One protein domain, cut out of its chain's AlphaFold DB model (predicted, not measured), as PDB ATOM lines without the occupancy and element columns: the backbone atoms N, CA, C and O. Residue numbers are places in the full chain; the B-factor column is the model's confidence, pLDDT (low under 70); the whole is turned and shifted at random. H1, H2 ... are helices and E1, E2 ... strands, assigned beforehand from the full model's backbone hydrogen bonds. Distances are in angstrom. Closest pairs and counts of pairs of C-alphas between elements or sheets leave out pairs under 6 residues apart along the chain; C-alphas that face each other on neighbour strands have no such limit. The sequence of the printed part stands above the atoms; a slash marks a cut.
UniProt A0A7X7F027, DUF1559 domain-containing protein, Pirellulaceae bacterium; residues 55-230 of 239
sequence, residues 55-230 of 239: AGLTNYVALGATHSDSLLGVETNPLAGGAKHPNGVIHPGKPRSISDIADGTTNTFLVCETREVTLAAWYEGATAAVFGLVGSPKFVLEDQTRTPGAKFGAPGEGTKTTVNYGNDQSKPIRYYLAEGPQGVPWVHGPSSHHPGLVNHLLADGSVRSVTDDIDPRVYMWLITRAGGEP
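AT A GLANCE: This is residues 55 to 230 of the 239 residues of the protein "DUF1559 domain-containing protein" of Pirellulaceae bacterium (UniProt A0A7X7F027). Little of this domain is regular structure: a strongly twisted sheet, E3 E1 E2 E6 E7, is set among long loops, with short helices H1 and H2 on it and the small antiparallel hairpin E4 and E5 beyond H2. The printed part has 176 residues, 44 in named elements, in the order E1 H1 E2 E3 E4 E5 E6 E7 H2. The class and the five-strand sheet are mixed; the whole is compact, radius of gyration of the C-alphas 15.3 A, spanning 48 by 36 by 31 A.

IN THESE COORDINATES: E1, residues 60 to 65, 15.1 A, begins at C-alpha 60 (139.827, 273.138, 227.656). H1 is 68 to 72, E2 109 to 113, E3 129 to 131, E4 139 to 141, E5 153 to 155, E6 197 to 202, 15.6 A, and E7 207 to 211. H2, 216 to 223, ends at C-alpha 223 (146.829, 260.088, 231.496).

HOW THE PARTS SIT: Within hydrogen-bond range are N 130 and O 62 of parallel E3 and E1, 2.8 A, and N 110 and O 201 of antiparallel E2 and E6, 2.8 A. H2's height over the sheet is 7.9 A; its closest C-alphas with E5 are Arg 217 and Ala 154, 5.6 A. In H1 and H2 every O i to N i+4 pair is within range.

THE WHOLE: The farthest C-alphas, Ala 55 and Thr 145, are 51.4 A apart. The printed part has no cut. The link E5 to E6, 41 residues, is long. Residue 230 has pLDDT under 70.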
ATOM      1  N   ALA A  55     134.223 281.279 214.605       71.56
ATOM      2  CA  ALA A  55     134.071 280.139 215.518       71.56
ATOM      3  C   ALA A  55     134.163 280.523 217.007       71.56
ATOM      4  O   ALA A  55     135.024 281.313 217.397       71.56
ATOM      5  N   GLY A  56     133.318 279.916 217.849       73.94
ATOM      6  CA  GLY A  56     133.536 279.905 219.300       73.94
ATOM      7  C   GLY A  56     134.776 279.078 219.651       73.94
ATOM      8  O   GLY A  56     135.036 278.050 219.022       73.94
ATOM      9  N   LEU A  57     135.546 279.524 220.638       79.75
ATOM     10  CA  LEU A  57     136.792 278.862 221.029       79.75
ATOM     11  C   LEU A  57     136.621 278.062 222.323       79.75
ATOM     12  O   LEU A  57     135.822 278.434 223.182       79.75
ATOM     13  N   THR A  58     137.417 277.006 222.488       81.62
ATOM     14  CA  THR A  58     137.612 276.323 223.774       81.62
ATOM     15  C   THR A  58     139.035 276.518 224.290       81.62
ATOM     16  O   THR A  58     139.990 276.530 223.525       81.62
ATOM     17  N   ASN A  59     139.189 276.662 225.602       87.56
ATOM     18  CA  ASN A  59     140.475 276.663 226.313       87.56
ATOM     19  C   ASN A  59     140.680 275.385 227.131       87.56
ATOM     20  O   ASN A  59     141.675 275.258 227.836       87.56
ATOM     21  N   TYR A  60     139.749 274.441 227.025       90.06
ATOM     22  CA  TYR A  60     139.827 273.138 227.656       90.06
ATOM     23  C   TYR A  60     139.592 272.068 226.596       90.06
ATOM     24  O   TYR A  60     138.587 272.084 225.880       90.06
ATOM     25  N   VAL A  61     140.536 271.144 226.487       92.94
ATOM     26  CA  VAL A  61     140.517 270.055 225.506       92.94
ATOM     27  C   VAL A  61     140.746 268.731 226.209       92.94
ATOM     28  O   VAL A  61     141.362 268.672 227.274       92.94
ATOM     29  N   ALA A  62     140.235 267.653 225.630       94.81
ATOM     30  CA  ALA A  62     140.439 266.327 226.180       94.81
ATOM     31  C   ALA A  62     141.923 265.948 226.157       94.81
ATOM     32  O   ALA A  62     142.606 266.139 225.152       94.81
ATOM     33  N   LEU A  63     142.410 265.332 227.228       95.56
ATOM     34  CA  LEU A  63     143.714 264.679 227.241       95.56
ATOM     35  C   LEU A  63     143.509 263.213 226.843       95.56
ATOM     36  O   LEU A  63     143.240 262.340 227.666       95.56
ATOM     37  N   GLY A  64     143.522 262.964 225.534       94.56
ATOM     38  CA  GLY A  64     143.010 261.723 224.949       94.56
ATOM     39  C   GLY A  64     144.009 260.573 224.887       94.56
ATOM     40  O   GLY A  64     143.608 259.418 224.712       94.56
ATOM     41  N   ALA A  65     145.304 260.853 225.022       95.69
ATOM     42  CA  ALA A  65     146.340 259.828 225.001       95.69
ATOM     43  C   ALA A  65     147.650 260.284 225.641       95.69
ATOM     44  O   ALA A  65     147.956 261.467 225.742       95.69
ATOM     45  N   THR A  66     148.485 259.317 225.988       95.81
ATOM     46  CA  THR A  66     149.848 259.573 226.472       95.81
ATOM     47  C   THR A  66     150.759 260.171 225.399       95.81
ATOM     48  O   THR A  66     151.579 261.013 225.718       95.81
ATOM     49  N   HIS A  67     150.625 259.793 224.128       94.94
ATOM     50  CA  HIS A  67     151.498 260.235 223.029       94.94
ATOM     51  C   HIS A  67     150.751 260.201 221.685       94.94
ATOM     52  O   HIS A  67     149.645 259.652 221.604       94.94
ATOM     53  N   SER A  68     151.346 260.780 220.636       92.50
ATOM     54  CA  SER A  68     150.711 260.917 219.317       92.50
ATOM     55  C   SER A  68     150.324 259.576 218.702       92.50
ATOM     56  O   SER A  68     149.193 259.427 218.248       92.50
ATOM     57  N   ASP A  69     151.217 258.586 218.741       92.81
ATOM     58  CA  ASP A  69     150.995 257.277 218.107       92.81
ATOM     59  C   ASP A  69     149.770 256.581 218.714       92.81
ATOM     60  O   ASP A  69     148.899 256.088 217.998       92.81
ATOM     61  N   SER A  70     149.637 256.659 220.042       93.62
ATOM     62  CA  SER A  70     148.455 256.195 220.764       93.62
ATOM     63  C   SER A  70     147.178 256.928 220.345       93.62
ATOM     64  O   SER A  70     146.147 256.281 220.179       93.62
ATOM     65  N   LEU A  71     147.201 258.260 220.215       92.25
ATOM     66  CA  LEU A  71     146.002 259.031 219.851       92.25
ATOM     67  C   LEU A  71     145.555 258.755 218.412       92.25
ATOM     68  O   LEU A  71     144.359 258.647 218.147       92.25
ATOM     69  N   LEU A  72     146.520 258.632 217.503       87.94
ATOM     70  CA  LEU A  72     146.304 258.468 216.066       87.94
ATOM     71  C   LEU A  72     146.082 257.005 215.652       87.94
ATOM     72  O   LEU A  72     145.861 256.730 214.476       87.94
ATOM     73  N   GLY A  73     146.101 256.068 216.605       84.50
ATOM     74  CA  GLY A  73     145.814 254.655 216.355       84.50
ATOM     75  C   GLY A  73     146.926 253.915 215.611       84.50
ATOM     76  O   GLY A  73     146.652 252.913 214.953       84.50
ATOM     77  N   VAL A  74     148.163 254.402 215.707       88.00
ATOM     78  CA  VAL A  74     149.349 253.676 215.241       88.00
ATOM     79  C   VAL A  74     149.551 252.454 216.144       88.00
ATOM     80  O   VAL A  74     149.251 252.502 217.337       88.00
ATOM     81  N   GLU A  75     150.033 251.341 215.587       83.56
ATOM     82  CA  GLU A  75     150.350 250.160 216.393       83.56
ATOM     83  C   GLU A  75     151.472 250.475 217.390       83.56
ATOM     84  O   GLU A  75     152.588 250.838 217.018       83.56
ATOM     85  N   THR A  76     151.168 250.314 218.674       87.00
ATOM     86  CA  THR A  76     152.076 250.573 219.791       87.00
ATOM     87  C   THR A  76     152.305 249.302 220.601       87.00
ATOM     88  O   THR A  76     151.569 248.317 220.513       87.00
ATOM     89  N   ASN A  77     153.361 249.307 221.413       86.69
ATOM     90  CA  ASN A  77     153.631 248.208 222.332       86.69
ATOM     91  C   ASN A  77     152.824 248.373 223.645       86.69
ATOM     92  O   ASN A  77     152.506 249.499 224.021       86.69
ATOM     93  N   PRO A  78     152.556 247.291 224.401       88.62
ATOM     94  CA  PRO A  78     151.830 247.385 225.674       88.62
ATOM     95  C   PRO A  78     152.528 248.199 226.778       88.62
ATOM     96  O   PRO A  78     151.879 248.609 227.739       88.62
ATOM     97  N   LEU A  79     153.842 248.430 226.668       91.56
ATOM     98  CA  LEU A  79     154.597 249.295 227.585       91.56
ATOM     99  C   LEU A  79     154.287 250.780 227.340       91.56
ATOM    100  O   LEU A  79     154.581 251.611 228.191       91.56
ATOM    101  N   ALA A  80     153.640 251.128 226.229       92.06
ATOM    102  CA  ALA A  80     153.240 252.486 225.883       92.06
ATOM    103  C   ALA A  80     151.989 252.970 226.644       92.06
ATOM    104  O   ALA A  80     151.248 253.821 226.156       92.06
ATOM    105  N   GLY A  81     151.749 252.451 227.850       86.69
ATOM    106  CA  GLY A  81     150.605 252.802 228.694       86.69
ATOM    107  C   GLY A  81     149.411 251.879 228.479       86.69
ATOM    108  O   GLY A  81     148.278 252.346 228.351       86.69
ATOM    109  N   GLY A  82     149.680 250.574 228.401       88.19
ATOM    110  CA  GLY A  82     148.680 249.515 228.370       88.19
ATOM    111  C   GLY A  82     148.421 248.937 226.980       88.19
ATOM    112  O   GLY A  82     148.902 249.412 225.961       88.19
ATOM    113  N   ALA A  83     147.617 247.875 226.925       85.50
ATOM    114  CA  ALA A  83     147.321 247.162 225.679       85.50
ATOM    115  C   ALA A  83     146.234 247.827 224.807       85.50
ATOM    116  O   ALA A  83     145.912 247.323 223.733       85.50
ATOM    117  N   LYS A  84     145.591 248.906 225.281       87.62
ATOM    118  CA  LYS A  84     144.412 249.505 224.635       87.62
ATOM    119  C   LYS A  84     144.637 250.979 224.303       87.62
ATOM    120  O   LYS A  84     144.538 251.822 225.192       87.62
ATOM    121  N   HIS A  85     144.780 251.276 223.014       91.31
ATOM    122  CA  HIS A  85     144.977 252.630 222.493       91.31
ATOM    123  C   HIS A  85     143.759 253.166 221.700       91.31
ATOM    124  O   HIS A  85     143.006 252.362 221.133       91.31
ATOM    125  N   PRO A  86     143.522 254.495 221.667       93.62
ATOM    126  CA  PRO A  86     144.124 255.521 222.529       93.62
ATOM    127  C   PRO A  86     143.928 255.193 224.007       93.62
ATOM    128  O   PRO A  86     142.949 254.525 224.339       93.62
ATOM    129  N   ASN A  87     144.877 255.557 224.872       93.31
ATOM    130  CA  ASN A  87     144.918 255.103 226.269       93.31
ATOM    131  C   ASN A  87     144.410 256.119 227.303       93.31
ATOM    132  O   ASN A  87     144.249 255.742 228.463       93.31
ATOM    133  N   GLY A  88     144.067 257.340 226.881       94.00
ATOM    134  CA  GLY A  88     143.318 258.295 227.702       94.00
ATOM    135  C   GLY A  88     141.819 257.993 227.738       94.00
ATOM    136  O   GLY A  88     141.342 257.006 227.165       94.00
ATOM    137  N   VAL A  89     141.050 258.832 228.429       93.62
ATOM    138  CA  VAL A  89     139.610 258.598 228.633       93.62
ATOM    139  C   VAL A  89     138.771 259.210 227.517       93.62
ATOM    140  O   VAL A  89     137.949 258.520 226.924       93.62
ATOM    141  N   ILE A  90     138.962 260.493 227.205       92.44
ATOM    142  CA  ILE A  90     138.150 261.190 226.204       92.44
ATOM    143  C   ILE A  90     138.942 261.265 224.900       92.44
ATOM    144  O   ILE A  90     139.923 261.993 224.793       92.44
ATOM    145  N   HIS A  91     138.526 260.496 223.898       90.06
ATOM    146  CA  HIS A  91     139.157 260.483 222.582       90.06
ATOM    147  C   HIS A  91     138.129 260.148 221.484       90.06
ATOM    148  O   HIS A  91     137.094 259.539 221.775       90.06
ATOM    149  N   PRO A  92     138.392 260.491 220.212       82.44
ATOM    150  CA  PRO A  92     137.461 260.208 219.124       82.44
ATOM    151  C   PRO A  92     137.178 258.710 218.912       82.44
ATOM    152  O   PRO A  92     138.006 257.838 219.193       82.44
ATOM    153  N   GLY A  93     135.997 258.417 218.357       77.75
ATOM    154  CA  GLY A  93     135.678 257.147 217.695       77.75
ATOM    155  C   GLY A  93     135.168 255.996 218.568       77.75
ATOM    156  O   GLY A  93     134.639 255.034 218.009       77.75
ATOM    157  N   LYS A  94     135.281 256.047 219.905       78.56
ATOM    158  CA  LYS A  94     134.752 254.984 220.784       78.56
ATOM    159  C   LYS A  94     134.145 255.540 222.077       78.56
ATOM    160  O   LYS A  94     134.793 256.357 222.724       78.56
ATOM    161  N   PRO A  95     132.957 255.064 222.495       84.94
ATOM    162  CA  PRO A  95     132.415 255.400 223.804       84.94
ATOM    163  C   PRO A  95     133.280 254.807 224.923       84.94
ATOM    164  O   PRO A  95     133.934 253.768 224.749       84.94
ATOM    165  N   ARG A  96     133.249 255.470 226.079       87.75
ATOM    166  CA  ARG A  96     133.897 255.040 227.319       87.75
ATOM    167  C   ARG A  96     132.926 255.161 228.473       87.75
ATOM    168  O   ARG A  96     132.155 256.119 228.534       87.75
ATOM    169  N   SER A  97     132.967 254.192 229.374       90.62
ATOM    170  CA  SER A  97     132.275 254.277 230.655       90.62
ATOM    171  C   SER A  97     133.256 254.672 231.754       90.62
ATOM    172  O   SER A  97     134.459 254.448 231.649       90.62
ATOM    173  N   ILE A  98     132.733 255.198 232.860       90.75
ATOM    174  CA  ILE A  98     133.537 255.446 234.069       90.75
ATOM    175  C   ILE A  98     134.207 254.149 234.557       90.75
ATOM    176  O   ILE A  98     135.325 254.182 235.052       90.75
ATOM    177  N   SER A  99     133.571 252.991 234.346       91.56
ATOM    178  CA  SER A  99     134.151 251.689 234.698       91.56
ATOM    179  C   SER A  99     135.374 251.293 233.861       91.56
ATOM    180  O   SER A  99     136.058 250.345 234.230       91.56
ATOM    181  N   ASP A 100     135.641 251.967 232.736       91.38
ATOM    182  CA  ASP A 100     136.864 251.755 231.951       91.38
ATOM    183  C   ASP A 100     138.096 252.431 232.587       91.38
ATOM    184  O   ASP A 100     139.212 252.205 232.116       91.38
ATOM    185  N   ILE A 101     137.900 253.259 233.622       92.62
ATOM    186  CA  ILE A 101     138.946 253.976 234.365       92.62
ATOM    187  C   ILE A 101     139.391 253.106 235.547       92.62
ATOM    188  O   ILE A 101     138.971 253.297 236.689       92.62
ATOM    189  N   ALA A 102     140.196 252.091 235.248       91.06
ATOM    190  CA  ALA A 102     140.662 251.109 236.220       91.06
ATOM    191  C   ALA A 102     141.785 251.641 237.128       91.06
ATOM    192  O   ALA A 102     141.927 251.142 238.242       91.06
ATOM    193  N   ASP A 103     142.524 252.663 236.689       85.19
ATOM    194  CA  ASP A 103     143.620 253.269 237.467       85.19
ATOM    195  C   ASP A 103     143.112 254.246 238.559       85.19
ATOM    196  O   ASP A 103     143.875 254.730 239.395       85.19
ATOM    197  N   GLY A 104     141.792 254.481 238.603       90.88
ATOM    198  CA  GLY A 104     141.105 255.269 239.626       90.88
ATOM    199  C   GLY A 104     140.733 256.679 239.166       90.88
ATOM    200  O   GLY A 104     141.535 257.417 238.605       90.88
ATOM    201  N   THR A 105     139.498 257.106 239.444       92.75
ATOM    202  CA  THR A 105     138.989 258.394 238.941       92.75
ATOM    203  C   THR A 105     139.697 259.613 239.537       92.75
ATOM    204  O   THR A 105     139.783 260.651 238.891       92.75
ATOM    205  N   THR A 106     140.238 259.482 240.747       91.94
ATOM    206  CA  THR A 106     141.018 260.519 241.445       91.94
ATOM    207  C   THR A 106     142.454 260.636 240.930       91.94
ATOM    208  O   THR A 106     143.200 261.477 241.418       91.94
ATOM    209  N   ASN A 107     142.854 259.771 239.993       90.31
ATOM    210  CA  ASN A 107     144.226 259.625 239.510       90.31
ATOM    211  C   ASN A 107     144.330 259.671 237.978       90.31
ATOM    212  O   ASN A 107     145.418 259.518 237.437       90.31
ATOM    213  N   THR A 108     143.221 259.893 237.271       94.56
ATOM    214  CA  THR A 108     143.199 259.929 235.806       94.56
ATOM    215  C   THR A 108     142.749 261.298 235.315       94.56
ATOM    216  O   THR A 108     141.646 261.747 235.630       94.56
ATOM    217  N   PHE A 109     143.575 261.947 234.499       96.12
ATOM    218  CA  PHE A 109     143.258 263.186 233.804       96.12
ATOM    219  C   PHE A 109     142.266 262.949 232.659       96.12
ATOM    220  O   PHE A 109     142.375 262.001 231.883       96.12
ATOM    221  N   LEU A 110     141.304 263.862 232.531       95.38
ATOM    222  CA  LEU A 110     140.320 263.887 231.447       95.38
ATOM    223  C   LEU A 110     140.561 265.028 230.470       95.38
ATOM    224  O   LEU A 110     140.435 264.854 229.259       95.38
ATOM    225  N   VAL A 111     140.831 266.213 231.007       95.62
ATOM    226  CA  VAL A 111     140.834 267.479 230.274       95.62
ATOM    227  C   VAL A 111     142.014 268.304 230.760       95.62
ATOM    228  O   VAL A 111     142.329 268.288 231.948       95.62
ATOM    229  N   CYS A 112     142.649 269.038 229.859       95.38
ATOM    230  CA  CYS A 112     143.696 269.994 230.186       95.38
ATOM    231  C   CYS A 112     143.365 271.373 229.622       95.38
ATOM    232  O   CYS A 112     142.652 271.502 228.621       95.38
ATOM    233  N   GLU A 113     143.918 272.403 230.250       94.88
ATOM    234  CA  GLU A 113     143.932 273.743 229.674       94.88
ATOM    235  C   GLU A 113     144.785 273.775 228.394       94.88
ATOM    236  O   GLU A 113     145.789 273.066 228.263       94.88
ATOM    237  N   THR A 114     144.388 274.614 227.442       92.56
ATOM    238  CA  THR A 114     145.195 274.972 226.282       92.56
ATOM    239  C   THR A 114     145.109 276.464 225.979       92.56
ATOM    240  O   THR A 114     144.067 277.108 226.123       92.56
ATOM    241  N   ARG A 115     146.233 277.013 225.521       90.19
ATOM    242  CA  ARG A 115     146.361 278.372 224.978       90.19
ATOM    243  C   ARG A 115     146.118 278.421 223.475       90.19
ATOM    244  O   ARG A 115     146.243 279.493 222.890       90.19
ATOM    245  N   GLU A 116     145.869 277.272 222.852       88.50
ATOM    246  CA  GLU A 116     145.637 277.179 221.422       88.50
ATOM    247  C   GLU A 116     144.420 278.014 221.023       88.50
ATOM    248  O   GLU A 116     143.405 278.037 221.716       88.50
ATOM    249  N   VAL A 117     144.534 278.720 219.902       82.06
ATOM    250  CA  VAL A 117     143.471 279.594 219.383       82.06
ATOM    251  C   VAL A 117     143.188 279.333 217.913       82.06
ATOM    252  O   VAL A 117     142.063 279.562 217.472       82.06
ATOM    253  N   THR A 118     144.172 278.837 217.160       80.38
ATOM    254  CA  THR A 118     144.034 278.520 215.737       80.38
ATOM    255  C   THR A 118     143.293 277.206 215.559       80.38
ATOM    256  O   THR A 118     142.462 277.088 214.672       80.38
ATOM    257  N   LEU A 119     143.536 276.230 216.430       83.25
ATOM    258  CA  LEU A 119     142.943 274.891 216.346       83.25
ATOM    259  C   LEU A 119     141.899 274.629 217.438       83.25
ATOM    260  O   LEU A 119     141.608 273.487 217.769       83.25
ATOM    261  N   ALA A 120     141.332 275.688 218.015       82.31
ATOM    262  CA  ALA A 120     140.466 275.616 219.193       82.31
ATOM    263  C   ALA A 120     138.968 275.787 218.890       82.31
ATOM    264  O   ALA A 120     138.172 276.019 219.804       82.31
ATOM    265  N   ALA A 121     138.568 275.712 217.617       81.19
ATOM    266  CA  ALA A 121     137.170 275.832 217.223       81.19
ATOM    267  C   ALA A 121     136.336 274.690 217.830       81.19
ATOM    268  O   ALA A 121     136.573 273.518 217.559       81.19
ATOM    269  N   TRP A 122     135.319 275.025 218.629       77.62
ATOM    270  CA  TRP A 122     134.527 274.034 219.381       77.62
ATOM    271  C   TRP A 122     133.812 272.990 218.508       77.62
ATOM    272  O   TRP A 122     133.600 271.859 218.941       77.62
ATOM    273  N   TYR A 123     133.415 273.365 217.288       75.19
ATOM    274  CA  TYR A 123     132.758 272.453 216.351       75.19
ATOM    275  C   TYR A 123     133.753 271.488 215.692       75.19
ATOM    276  O   TYR A 123     133.346 270.487 215.101       75.19
ATOM    277  N   GLU A 124     135.053 271.782 215.769       73.81
ATOM    278  CA  GLU A 124     136.101 270.984 215.161       73.81
ATOM    279  C   GLU A 124     136.516 269.856 216.109       73.81
ATOM    280  O   GLU A 124     137.423 269.960 216.928       73.81
ATOM    281  N   GLY A 125     135.839 268.714 215.983       75.31
ATOM    282  CA  GLY A 125     136.161 267.521 216.774       75.31
ATOM    283  C   GLY A 125     137.562 266.947 216.513       75.31
ATOM    284  O   GLY A 125     138.042 266.143 217.310       75.31
ATOM    285  N   ALA A 126     138.226 267.342 215.418       74.88
ATOM    286  CA  ALA A 126     139.552 266.848 215.034       74.88
ATOM    287  C   ALA A 126     140.674 267.304 215.983       74.88
ATOM    288  O   ALA A 126     141.697 266.632 216.083       74.88
ATOM    289  N   THR A 127     140.476 268.419 216.686       82.81
ATOM    290  CA  THR A 127     141.455 269.039 217.595       82.81
ATOM    291  C   THR A 127     140.972 269.043 219.047       82.81
ATOM    292  O   THR A 127     141.644 269.554 219.939       82.81
ATOM    293  N   ALA A 128     139.825 268.408 219.312       86.44
ATOM    294  CA  ALA A 128     139.212 268.333 220.635       86.44
ATOM    295  C   ALA A 128     139.971 267.431 221.628       86.44
ATOM    296  O   ALA A 128     139.630 267.426 222.812       86.44
ATOM    297  N   ALA A 129     140.970 266.668 221.165       92.31
ATOM    298  CA  ALA A 129     141.808 265.807 221.992       92.31
ATOM    299  C   ALA A 129     143.306 266.011 221.707       92.31
ATOM    300  O   ALA A 129     143.731 266.039 220.552       92.31
ATOM    301  N   VAL A 130     144.103 266.091 222.772       95.19
ATOM    302  CA  VAL A 130     145.568 266.238 222.759       95.19
ATOM    303  C   VAL A 130     146.255 265.055 223.454       95.19
ATOM    304  O   VAL A 130     145.597 264.144 223.964       95.19
ATOM    305  N   PHE A 131     147.588 265.053 223.463       95.94
ATOM    306  CA  PHE A 131     148.431 264.027 224.066       95.94
ATOM    307  C   PHE A 131     149.531 264.608 224.968       95.94
ATOM    308  O   PHE A 131     149.897 265.780 224.854       95.94
ATOM    309  N   GLY A 132     150.039 263.787 225.894       97.06
ATOM    310  CA  GLY A 132     150.882 264.230 227.014       97.06
ATOM    311  C   GLY A 132     152.402 264.195 226.823       97.06
ATOM    312  O   GLY A 132     153.133 264.884 227.529       97.06
ATOM    313  N   LEU A 133     152.911 263.403 225.887       97.19
ATOM    314  CA  LEU A 133     154.343 263.217 225.661       97.19
ATOM    315  C   LEU A 133     154.721 263.665 224.255       97.19
ATOM    316  O   LEU A 133     153.961 263.500 223.301       97.19
ATOM    317  N   VAL A 134     155.902 264.256 224.138       95.25
ATOM    318  CA  VAL A 134     156.374 264.850 222.887       95.25
ATOM    319  C   VAL A 134     156.735 263.765 221.874       95.25
ATOM    320  O   VAL A 134     157.597 262.925 222.138       95.25
ATOM    321  N   GLY A 135     156.143 263.860 220.682       88.69
ATOM    322  CA  GLY A 135     156.430 262.982 219.547       88.69
ATOM    323  C   GLY A 135     156.089 261.515 219.820       88.69
ATOM    324  O   GLY A 135     155.101 261.207 220.486       88.69
ATOM    325  N   SER A 136     156.946 260.626 219.315       88.62
ATOM    326  CA  SER A 136     156.845 259.167 219.448       88.62
ATOM    327  C   SER A 136     157.918 258.654 220.422       88.62
ATOM    328  O   SER A 136     158.976 258.179 219.988       88.62
ATOM    329  N   PRO A 137     157.736 258.822 221.746       92.12
ATOM    330  CA  PRO A 137     158.727 258.404 222.728       92.12
ATOM    331  C   PRO A 137     158.936 256.887 222.698       92.12
ATOM    332  O   PRO A 137     158.034 256.104 222.403       92.12
ATOM    333  N   LYS A 138     160.152 256.459 223.045       93.12
ATOM    334  CA  LYS A 138     160.425 255.042 223.303       93.12
ATOM    335  C   LYS A 138     159.898 254.684 224.683       93.12
ATOM    336  O   LYS A 138     160.065 255.462 225.614       93.12
ATOM    337  N   PHE A 139     159.340 253.487 224.818       94.00
ATOM    338  CA  PHE A 139     158.877 252.959 226.097       94.00
ATOM    339  C   PHE A 139     159.719 251.758 226.498       94.00
ATOM    340  O   PHE A 139     160.054 250.916 225.661       94.00
ATOM    341  N   VAL A 140     160.066 251.698 227.776       94.44
ATOM    342  CA  VAL A 140     160.854 250.622 228.377       94.44
ATOM    343  C   VAL A 140     160.069 250.006 229.524       94.44
ATOM    344  O   VAL A 140     159.153 250.627 230.058       94.44
ATOM    345  N   LEU A 141     160.401 248.768 229.889       93.69
ATOM    346  CA  LEU A 141     159.854 248.170 231.102       93.69
ATOM    347  C   LEU A 141     160.268 249.028 232.298       93.69
ATOM    348  O   LEU A 141     161.414 249.482 232.349       93.69
ATOM    349  N   GLU A 142     159.351 249.230 233.239       92.06
ATOM    350  CA  GLU A 142     159.671 249.979 234.445       92.06
ATOM    351  C   GLU A 142     160.851 249.347 235.196       92.06
ATOM    352  O   GLU A 142     161.029 248.123 235.254       92.06
ATOM    353  N   ASP A 143     161.679 250.228 235.746       90.81
ATOM    354  CA  ASP A 143     162.901 249.884 236.455       90.81
ATOM    355  C   ASP A 143     162.608 248.945 237.628       90.81
ATOM    356  O   ASP A 143     161.993 249.326 238.624       90.81
ATOM    357  N   GLN A 144     163.100 247.713 237.518       91.62
ATOM    358  CA  GLN A 144     162.871 246.660 238.506       91.62
ATOM    359  C   GLN A 144     163.568 246.932 239.843       91.62
ATOM    360  O   GLN A 144     163.221 246.303 240.838       91.62
ATOM    361  N   THR A 145     164.546 247.842 239.885       90.50
ATOM    362  CA  THR A 145     165.171 248.269 241.146       90.50
ATOM    363  C   THR A 145     164.281 249.245 241.908       90.50
ATOM    364  O   THR A 145     164.241 249.205 243.135       90.50
ATOM    365  N   ARG A 146     163.528 250.078 241.181       86.00
ATOM    366  CA  ARG A 146     162.581 251.051 241.735       86.00
ATOM    367  C   ARG A 146     161.249 250.403 242.084       86.00
ATOM    368  O   ARG A 146     160.728 250.622 243.172       86.00
ATOM    369  N   THR A 147     160.743 249.575 241.174       87.56
ATOM    370  CA  THR A 147     159.447 248.910 241.298       87.56
ATOM    371  C   THR A 147     159.604 247.414 240.999       87.56
ATOM    372  O   THR A 147     159.322 246.962 239.883       87.56
ATOM    373  N   PRO A 148     160.081 246.614 241.973       89.62
ATOM    374  CA  PRO A 148     160.275 245.180 241.784       89.62
ATOM    375  C   PRO A 148     158.993 244.469 241.337       89.62
ATOM    376  O   PRO A 148     157.956 244.557 241.992       89.62
ATOM    377  N   GLY A 149     159.064 243.734 240.225       88.19
ATOM    378  CA  GLY A 149     157.928 242.985 239.684       88.19
ATOM    379  C   GLY A 149     156.970 243.808 238.820       88.19
ATOM    380  O   GLY A 149     155.942 243.271 238.396       88.19
ATOM    381  N   ALA A 150     157.293 245.073 238.526       87.38
ATOM    382  CA  ALA A 150     156.524 245.890 237.597       87.38
ATOM    383  C   ALA A 150     156.440 245.231 236.214       87.38
ATOM    384  O   ALA A 150     157.440 244.759 235.668       87.38
ATOM    385  N   LYS A 151     155.230 245.221 235.649       89.12
ATOM    386  CA  LYS A 151     154.924 244.688 234.306       89.12
ATOM    387  C   LYS A 151     154.431 245.763 233.336       89.12
ATOM    388  O   LYS A 151     154.051 245.442 232.213       89.12
ATOM    389  N   PHE A 152     154.406 247.012 233.784       90.00
ATOM    390  CA  PHE A 152     154.004 248.177 233.011       90.00
ATOM    391  C   PHE A 152     155.240 248.927 232.507       90.00
ATOM    392  O   PHE A 152     156.369 248.679 232.945       90.00
ATOM    393  N   GLY A 153     155.025 249.808 231.535       92.44
ATOM    394  CA  GLY A 153     156.094 250.586 230.933       92.44
ATOM    395  C   GLY A 153     156.223 251.993 231.494       92.44
ATOM    396  O   GLY A 153     155.295 252.556 232.074       92.44
ATOM    397  N   ALA A 154     157.397 252.557 231.260       92.88
ATOM    398  CA  ALA A 154     157.739 253.943 231.511       92.88
ATOM    399  C   ALA A 154     158.304 254.564 230.222       92.88
ATOM    400  O   ALA A 154     158.895 253.847 229.399       92.88
ATOM    401  N   PRO A 155     158.168 255.886 230.024       94.69
ATOM    402  CA  PRO A 155     158.894 256.569 228.971       94.69
ATOM    403  C   PRO A 155     160.402 256.396 229.165       94.69
ATOM    404  O   PRO A 155     160.913 256.417 230.286       94.69
ATOM    405  N   GLY A 156     161.110 256.205 228.059       93.56
ATOM    406  CA  GLY A 156     162.560 256.109 228.045       93.56
ATOM    407  C   GLY A 156     163.230 257.419 228.458       93.56
ATOM    408  O   GLY A 156     162.625 258.492 228.493       93.56
ATOM    409  N   GLU A 157     164.524 257.331 228.748       91.62
ATOM    410  CA  GLU A 157     165.320 258.497 229.117       91.62
ATOM    411  C   GLU A 157     165.262 259.594 228.037       91.62
ATOM    412  O   GLU A 157     165.304 259.322 226.833       91.62
ATOM    413  N   GLY A 158     165.145 260.849 228.476       92.94
ATOM    414  CA  GLY A 158     165.061 262.014 227.594       92.94
ATOM    415  C   GLY A 158     163.670 262.301 227.018       92.94
ATOM    416  O   GLY A 158     163.526 263.287 226.288       92.94
ATOM    417  N   THR A 159     162.641 261.502 227.337       96.25
ATOM    418  CA  THR A 159     161.251 261.868 227.021       96.25
ATOM    419  C   THR A 159     160.876 263.189 227.695       96.25
ATOM    420  O   THR A 159     161.284 263.473 228.816       96.25
ATOM    421  N   LYS A 160     160.092 264.008 226.989       96.19
ATOM    422  CA  LYS A 160     159.572 265.288 227.478       96.19
ATOM    423  C   LYS A 160     158.053 265.263 227.503       96.19
ATOM    424  O   LYS A 160     157.432 264.590 226.676       96.19
ATOM    425  N   THR A 161     157.473 266.028 228.417       97.19
ATOM    426  CA  THR A 161     156.032 266.270 228.461       97.19
ATOM    427  C   THR A 161     155.635 267.366 227.477       97.19
ATOM    428  O   THR A 161     156.460 268.167 227.031       97.19
ATOM    429  N   THR A 162     154.359 267.383 227.104       96.81
ATOM    430  CA  THR A 162     153.766 268.410 226.237       96.81
ATOM    431  C   THR A 162     153.274 269.628 227.018       96.81
ATOM    432  O   THR A 162     152.883 270.614 226.393       96.81
ATOM    433  N   VAL A 163     153.347 269.587 228.357       96.75
ATOM    434  CA  VAL A 163     153.013 270.693 229.264       96.75
ATOM    435  C   VAL A 163     153.853 271.913 228.884       96.75
ATOM    436  O   VAL A 163     155.075 271.898 228.994       96.75
ATOM    437  N   ASN A 164     153.202 272.959 228.370       95.50
ATOM    438  CA  ASN A 164     153.846 274.184 227.872       95.50
ATOM    439  C   ASN A 164     154.963 273.958 226.817       95.50
ATOM    440  O   ASN A 164     155.824 274.816 226.629       95.50
ATOM    441  N   TYR A 165     154.958 272.837 226.081       93.81
ATOM    442  CA  TYR A 165     156.038 272.500 225.136       93.81
ATOM    443  C   TYR A 165     156.049 273.362 223.856       93.81
ATOM    444  O   TYR A 165     157.098 273.541 223.238       93.81
ATOM    445  N   GLY A 166     154.902 273.913 223.460       92.88
ATOM    446  CA  GLY A 166     154.743 274.783 222.291       92.88
ATOM    447  C   GLY A 166     155.132 276.240 222.533       92.88
ATOM    448  O   GLY A 166     154.843 276.783 223.598       92.88
ATOM    449  N   ASN A 167     155.752 276.894 221.546       92.31
ATOM    450  CA  ASN A 167     156.178 278.290 221.649       92.31
ATOM    451  C   ASN A 167     156.129 279.013 220.286       92.31
ATOM    452  O   ASN A 167     157.006 278.829 219.438       92.31
ATOM    453  N   ASP A 168     155.123 279.868 220.110       88.06
ATOM    454  CA  ASP A 168     154.915 280.783 218.975       88.06
ATOM    455  C   ASP A 168     155.917 281.955 218.941       88.06
ATOM    456  O   ASP A 168     156.197 282.530 217.881       88.06
ATOM    457  N   GLN A 169     156.510 282.293 220.086       89.94
ATOM    458  CA  GLN A 169     157.491 283.370 220.224       89.94
ATOM    459  C   GLN A 169     158.926 282.918 219.926       89.94
ATOM    460  O   GLN A 169     159.775 283.755 219.603       89.94
ATOM    461  N   SER A 170     159.226 281.615 219.994       91.81
ATOM    462  CA  SER A 170     160.575 281.117 219.719       91.81
ATOM    463  C   SER A 170     160.955 281.279 218.245       91.81
ATOM    464  O   SER A 170     160.111 281.314 217.347       91.81
ATOM    465  N   LYS A 171     162.263 281.387 217.978       93.62
ATOM    466  CA  LYS A 171     162.832 281.457 216.625       93.62
ATOM    467  C   LYS A 171     163.923 280.379 216.489       93.62
ATOM    468  O   LYS A 171     164.986 280.552 217.082       93.62
ATOM    469  N   PRO A 172     163.686 279.272 215.755       91.88
ATOM    470  CA  PRO A 172     162.444 278.921 215.052       91.88
ATOM    471  C   PRO A 172     161.267 278.651 216.008       91.88
ATOM    472  O   PRO A 172     161.475 278.367 217.190       91.88
ATOM    473  N   ILE A 173     160.038 278.751 215.488       92.69
ATOM    474  CA  ILE A 173     158.809 278.421 216.233       92.69
ATOM    475  C   ILE A 173     158.868 276.951 216.647       92.69
ATOM    476  O   ILE A 173     159.268 276.093 215.857       92.69
ATOM    477  N   ARG A 174     158.477 276.667 217.889       94.31
ATOM    478  CA  ARG A 174     158.378 275.302 218.401       94.31
ATOM    479  C   ARG A 174     156.919 274.875 218.401       94.31
ATOM    480  O   ARG A 174     156.114 275.431 219.139       94.31
ATOM    481  N   TYR A 175     156.605 273.870 217.598       94.12
ATOM    482  CA  TYR A 175     155.256 273.331 217.490       94.12
ATOM    483  C   TYR A 175     155.050 272.176 218.467       94.12
ATOM    484  O   TYR A 175     155.939 271.339 218.641       94.12
ATOM    485  N   TYR A 176     153.862 272.117 219.063       94.88
ATOM    486  CA  TYR A 176     153.352 270.919 219.722       94.88
ATOM    487  C   TYR A 176     153.239 269.762 218.720       94.88
ATOM    488  O   TYR A 176     153.715 268.660 218.994       94.88
ATOM    489  N   LEU A 177     152.701 270.039 217.528       92.00
ATOM    490  CA  LEU A 177     152.695 269.118 216.395       92.00
ATOM    491  C   LEU A 177     152.914 269.909 215.098       92.00
ATOM    492  O   LEU A 177     152.066 270.698 214.690       92.00
ATOM    493  N   ALA A 178     154.075 269.723 214.465       90.31
ATOM    494  CA  ALA A 178     154.455 270.488 213.273       90.31
ATOM    495  C   ALA A 178     153.555 270.185 212.062       90.31
ATOM    496  O   ALA A 178     153.213 271.092 211.311       90.31
ATOM    497  N   GLU A 179     153.147 268.923 211.914       87.69
ATOM    498  CA  GLU A 179     152.191 268.461 210.906       87.69
ATOM    499  C   GLU A 179     150.857 268.153 211.593       87.69
ATOM    500  O   GLU A 179     150.541 267.005 211.906       87.69
ATOM    501  N   GLY A 180     150.107 269.206 211.920       83.25
ATOM    502  CA  GLY A 180     148.789 269.071 212.533       83.25
ATOM    503  C   GLY A 180     147.697 268.663 211.534       83.25
ATOM    504  O   GLY A 180     147.973 268.350 210.370       83.25
ATOM    505  N   PRO A 181     146.429 268.647 211.976       80.12
ATOM    506  CA  PRO A 181     145.292 268.308 211.127       80.12
ATOM    507  C   PRO A 181     145.273 269.121 209.824       80.12
ATOM    508  O   PRO A 181     145.450 270.335 209.829       80.12
ATOM    509  N   GLN A 182     145.083 268.430 208.694       79.62
ATOM    510  CA  GLN A 182     145.117 269.015 207.342       79.62
ATOM    511  C   GLN A 182     146.409 269.780 206.995       79.62
ATOM    512  O   GLN A 182     146.415 270.624 206.103       79.62
ATOM    513  N   GLY A 183     147.516 269.482 207.680       80.50
ATOM    514  CA  GLY A 183     148.803 270.141 207.462       80.50
ATOM    515  C   GLY A 183     148.917 271.521 208.109       80.50
ATOM    516  O   GLY A 183     149.917 272.201 207.887       80.50
ATOM    517  N   VAL A 184     147.937 271.944 208.914       83.25
ATOM    518  CA  VAL A 184     148.032 273.188 209.685       83.25
ATOM    519  C   VAL A 184     148.907 272.941 210.918       83.25
ATOM    520  O   VAL A 184     148.596 272.046 211.705       83.25
ATOM    521  N   PRO A 185     150.003 273.697 211.115       88.25
ATOM    522  CA  PRO A 185     150.864 273.517 212.277       88.25
ATOM    523  C   PRO A 185     150.124 273.796 213.587       88.25
ATOM    524  O   PRO A 185     149.476 274.830 213.739       88.25
ATOM    525  N   TRP A 186     150.265 272.892 214.553       90.56
ATOM    526  CA  TRP A 186     149.645 272.995 215.869       90.56
ATOM    527  C   TRP A 186     150.677 273.485 216.879       90.56
ATOM    528  O   TRP A 186     151.640 272.778 217.201       90.56
ATOM    529  N   VAL A 187     150.509 274.709 217.378       92.38
ATOM    530  CA  VAL A 187     151.512 275.311 218.256       92.38
ATOM    531  C   VAL A 187     151.355 274.821 219.686       92.38
ATOM    532  O   VAL A 187     152.352 274.403 220.266       92.38
ATOM    533  N   HIS A 188     150.144 274.812 220.247       93.44
ATOM    534  CA  HIS A 188     149.927 274.578 221.674       93.44
ATOM    535  C   HIS A 188     149.031 273.361 221.961       93.44
ATOM    536  O   HIS A 188     147.887 273.288 221.531       93.44
ATOM    537  N   GLY A 189     149.545 272.415 222.752       94.69
ATOM    538  CA  GLY A 189     148.766 271.328 223.360       94.69
ATOM    539  C   GLY A 189     148.344 271.696 224.791       94.69
ATOM    540  O   GLY A 189     147.844 272.812 224.994       94.69
ATOM    541  N   PRO A 190     148.592 270.830 225.796       96.19
ATOM    542  CA  PRO A 190     148.432 271.178 227.210       96.19
ATOM    543  C   PRO A 190     149.277 272.405 227.570       96.19
ATOM    544  O   PRO A 190     150.508 272.368 227.519       96.19
ATOM    545  N   SER A 191     148.636 273.531 227.870       95.06
ATOM    546  CA  SER A 191     149.342 274.800 228.078       95.06
ATOM    547  C   SER A 191     148.498 275.833 228.812       95.06
ATOM    548  O   SER A 191     147.274 275.823 228.724       95.06
ATOM    549  N   SER A 192     149.164 276.768 229.494       92.06
ATOM    550  CA  SER A 192     148.508 277.859 230.221       92.06
ATOM    551  C   SER A 192     149.283 279.173 230.143       92.06
ATOM    552  O   SER A 192     150.497 279.210 229.917       92.06
ATOM    553  N   HIS A 193     148.562 280.276 230.325       88.81
ATOM    554  CA  HIS A 193     149.167 281.588 230.560       88.81
ATOM    555  C   HIS A 193     149.565 281.793 232.029       88.81
ATOM    556  O   HIS A 193     150.254 282.765 232.342       88.81
ATOM    557  N   HIS A 194     149.179 280.879 232.923       87.31
ATOM    558  CA  HIS A 194     149.727 280.824 234.269       87.31
ATOM    559  C   HIS A 194     151.218 280.426 234.220       87.31
ATOM    560  O   HIS A 194     151.573 279.469 233.527       87.31
ATOM    561  N   PRO A 195     152.116 281.138 234.928       86.12
ATOM    562  CA  PRO A 195     153.541 280.818 234.914       86.12
ATOM    563  C   PRO A 195     153.825 279.409 235.450       86.12
ATOM    564  O   PRO A 195     153.496 279.107 236.594       86.12
ATOM    565  N   GLY A 196     154.458 278.569 234.629       86.50
ATOM    566  CA  GLY A 196     155.021 277.277 235.043       86.50
ATOM    567  C   GLY A 196     154.016 276.171 235.368       86.50
ATOM    568  O   GLY A 196     154.440 275.105 235.794       86.50
ATOM    569  N   LEU A 197     152.706 276.378 235.175       93.19
ATOM    570  CA  LEU A 197     151.691 275.362 235.472       93.19
ATOM    571  C   LEU A 197     150.601 275.280 234.407       93.19
ATOM    572  O   LEU A 197     150.396 276.223 233.652       93.19
ATOM    573  N   VAL A 198     149.890 274.155 234.360       95.69
ATOM    574  CA  VAL A 198     148.728 273.911 233.496       95.69
ATOM    575  C   VAL A 198     147.661 273.176 234.293       95.69
ATOM    576  O   VAL A 198     147.928 272.134 234.896       95.69
ATOM    577  N   ASN A 199     146.436 273.694 234.288       95.19
ATOM    578  CA  ASN A 199     145.335 273.058 235.001       95.19
ATOM    579  C   ASN A 199     144.815 271.829 234.249       95.19
ATOM    580  O   ASN A 199     144.602 271.861 233.036       95.19
ATOM    581  N   HIS A 200     144.592 270.755 234.999       96.25
ATOM    582  CA  HIS A 200     144.055 269.489 234.526       96.25
ATOM    583  C   HIS A 200     142.848 269.083 235.369       96.25
ATOM    584  O   HIS A 200     142.876 269.176 236.596       96.25
ATOM    585  N   LEU A 201     141.797 268.618 234.704       95.94
ATOM    586  CA  LEU A 201     140.620 268.021 235.323       95.94
ATOM    587  C   LEU A 201     140.834 266.517 235.466       95.94
ATOM    588  O   LEU A 201     141.215 265.855 234.496       95.94
ATOM    589  N   LEU A 202     140.530 265.976 236.638       95.75
ATOM    590  CA  LEU A 202     140.527 264.546 236.910       95.75
ATOM    591  C   LEU A 202     139.139 263.946 236.704       95.75
ATOM    592  O   LEU A 202     138.125 264.646 236.662       95.75
ATOM    593  N   ALA A 203     139.082 262.624 236.576       94.56
ATOM    594  CA  ALA A 203     137.839 261.911 236.314       94.56
ATOM    595  C   ALA A 203     136.836 261.931 237.477       94.56
ATOM    596  O   ALA A 203     135.656 261.655 237.265       94.56
ATOM    597  N   ASP A 204     137.276 262.290 238.681       93.88
ATOM    598  CA  ASP A 204     136.420 262.564 239.839       93.88
ATOM    599  C   ASP A 204     135.847 263.997 239.862       93.88
ATOM    600  O   ASP A 204     135.048 264.329 240.736       93.88
ATOM    601  N   GLY A 205     136.228 264.842 238.898       92.44
ATOM    602  CA  GLY A 205     135.810 266.239 238.791       92.44
ATOM    603  C   GLY A 205     136.691 267.231 239.553       92.44
ATOM    604  O   GLY A 205     136.431 268.434 239.489       92.44
ATOM    605  N   SER A 206     137.729 266.771 240.255       94.06
ATOM    606  CA  SER A 206     138.707 267.655 240.889       94.06
ATOM    607  C   SER A 206     139.666 268.262 239.857       94.06
ATOM    608  O   SER A 206     139.879 267.712 238.777       94.06
ATOM    609  N   VAL A 207     140.244 269.422 240.177       93.62
ATOM    610  CA  VAL A 207     141.232 270.103 239.326       93.62
ATOM    611  C   VAL A 207     142.581 270.117 240.030       93.62
ATOM    612  O   VAL A 207     142.663 270.399 241.227       93.62
ATOM    613  N   ARG A 208     143.649 269.831 239.284       92.62
ATOM    614  CA  ARG A 208     145.036 269.912 239.751       92.62
ATOM    615  C   ARG A 208     145.857 270.767 238.799       92.62
ATOM    616  O   ARG A 208     145.710 270.670 237.583       92.62
ATOM    617  N   SER A 209     146.744 271.577 239.357       93.81
ATOM    618  CA  SER A 209     147.751 272.295 238.583       93.81
ATOM    619  C   SER A 209     148.980 271.404 238.423       93.81
ATOM    620  O   SER A 209     149.519 270.906 239.408       93.81
ATOM    621  N   VAL A 210     149.400 271.193 237.180       95.06
ATOM    622  CA  VAL A 210     150.570 270.389 236.814       95.06
ATOM    623  C   VAL A 210     151.693 271.329 236.412       95.06
ATOM    624  O   VAL A 210     151.476 272.184 235.557       95.06
ATOM    625  N   THR A 211     152.868 271.186 237.018       95.00
ATOM    626  CA  THR A 211     154.043 272.003 236.700       95.00
ATOM    627  C   THR A 211     154.692 271.577 235.381       95.00
ATOM    628  O   THR A 211     154.521 270.448 234.920       95.00
ATOM    629  N   ASP A 212     155.431 272.483 234.743       91.06
ATOM    630  CA  ASP A 212     156.171 272.203 233.503       91.06
ATOM    631  C   ASP A 212     157.349 271.229 233.689       91.06
ATOM    632  O   ASP A 212     157.796 270.612 232.720       91.06
ATOM    633  N   ASP A 213     157.805 271.041 234.927       93.31
ATOM    634  CA  ASP A 213     158.866 270.115 235.324       93.31
ATOM    635  C   ASP A 213     158.374 268.735 235.803       93.31
ATOM    636  O   ASP A 213     159.190 267.920 236.240       93.31
ATOM    637  N   ILE A 214     157.070 268.437 235.695       95.06
ATOM    638  CA  ILE A 214     156.512 267.125 236.061       95.06
ATOM    639  C   ILE A 214     157.287 265.971 235.394       95.06
ATOM    640  O   ILE A 214     157.568 266.005 234.190       95.06
ATOM    641  N   ASP A 215     157.599 264.912 236.160       94.50
ATOM    642  CA  ASP A 215     158.266 263.723 235.609       94.50
ATOM    643  C   ASP A 215     157.383 263.110 234.498       94.50
ATOM    644  O   ASP A 215     156.212 262.792 234.743       94.50
ATOM    645  N   PRO A 216     157.918 262.902 233.278       95.75
ATOM    646  CA  PRO A 216     157.178 262.298 232.173       95.75
ATOM    647  C   PRO A 216     156.540 260.942 232.494       95.75
ATOM    648  O   PRO A 216     155.505 260.617 231.916       95.75
ATOM    649  N   ARG A 217     157.127 260.153 233.404       93.50
ATOM    650  CA  ARG A 217     156.550 258.897 233.914       93.50
ATOM    651  C   ARG A 217     155.247 259.156 234.642       93.50
ATOM    652  O   ARG A 217     154.228 258.579 234.286       93.50
ATOM    653  N   VAL A 218     155.279 260.069 235.610       93.00
ATOM    654  CA  VAL A 218     154.101 260.435 236.398       93.00
ATOM    655  C   VAL A 218     153.032 261.012 235.479       93.00
ATOM    656  O   VAL A 218     151.884 260.586 235.534       93.00
ATOM    657  N   TYR A 219     153.403 261.917 234.572       95.94
ATOM    658  CA  TYR A 219     152.434 262.504 233.652       95.94
ATOM    659  C   TYR A 219     151.799 261.464 232.721       95.94
ATOM    660  O   TYR A 219     150.592 261.494 232.508       95.94
ATOM    661  N   MET A 220     152.577 260.503 232.211       94.69
ATOM    662  CA  MET A 220     152.052 259.387 231.422       94.69
ATOM    663  C   MET A 220     151.019 258.565 232.202       94.69
ATOM    664  O   MET A 220     149.946 258.293 231.671       94.69
ATOM    665  N   TRP A 221     151.344 258.190 233.438       92.62
ATOM    666  CA  TRP A 221     150.495 257.361 234.296       92.62
ATOM    667  C   TRP A 221     149.199 258.061 234.707       92.62
ATOM    668  O   TRP A 221     148.139 257.455 234.771       92.62
ATOM    669  N   LEU A 222     149.241 259.379 234.898       94.56
ATOM    670  CA  LEU A 222     148.026 260.146 235.169       94.56
ATOM    671  C   LEU A 222     147.132 260.302 233.933       94.56
ATOM    672  O   LEU A 222     145.975 260.682 234.060       94.56
ATOM    673  N   ILE A 223     147.633 260.034 232.727       95.94
ATOM    674  CA  ILE A 223     146.829 260.088 231.496       95.94
ATOM    675  C   ILE A 223     146.172 258.743 231.202       95.94
ATOM    676  O   ILE A 223     145.091 258.695 230.609       95.94
ATOM    677  N   THR A 224     146.827 257.641 231.558       94.31
ATOM    678  CA  THR A 224     146.306 256.302 231.317       94.31
ATOM    679  C   THR A 224     145.030 256.060 232.112       94.31
ATOM    680  O   THR A 224     144.905 256.401 233.282       94.31
ATOM    681  N   ARG A 225     144.028 255.488 231.434       92.75
ATOM    682  CA  ARG A 225     142.790 255.045 232.099       92.75
ATOM    683  C   ARG A 225     142.908 253.644 232.706       92.75
ATOM    684  O   ARG A 225     142.093 253.275 233.546       92.75
ATOM    685  N   ALA A 226     143.797 252.822 232.148       90.12
ATOM    686  CA  ALA A 226     143.977 251.414 232.499       90.12
ATOM    687  C   ALA A 226     145.392 250.926 232.115       90.12
ATOM    688  O   ALA A 226     145.538 249.937 231.385       90.12
ATOM    689  N   GLY A 227     146.422 251.672 232.509       85.62
ATOM    690  CA  GLY A 227     147.831 251.344 232.305       85.62
ATOM    691  C   GLY A 227     148.328 250.246 233.251       85.62
ATOM    692  O   GLY A 227     149.208 249.466 232.869       85.62
ATOM    693  N   GLY A 228     147.680 250.079 234.413       81.81
ATOM    694  CA  GLY A 228     147.981 249.015 235.377       81.81
ATOM    695  C   GLY A 228     149.187 249.296 236.276       81.81
ATOM    696  O   GLY A 228     149.661 248.391 236.970       81.81
ATOM    697  N   GLU A 229     149.700 250.520 236.258       82.12
ATOM    698  CA  GLU A 229     150.646 251.031 237.240       82.12
ATOM    699  C   GLU A 229     149.996 251.212 238.629       82.12
ATOM    700  O   GLU A 229     148.812 251.534 238.742       82.12
ATOM    701  N   PRO A 230     150.749 250.999 239.721       67.31
ATOM    702  CA  PRO A 230     150.265 251.280 241.062       67.31
ATOM    703  C   PRO A 230     150.187 252.793 241.278       67.31
ATOM    704  O   PRO A 230     151.214 253.465 241.359       67.31
TER     705      PRO A 230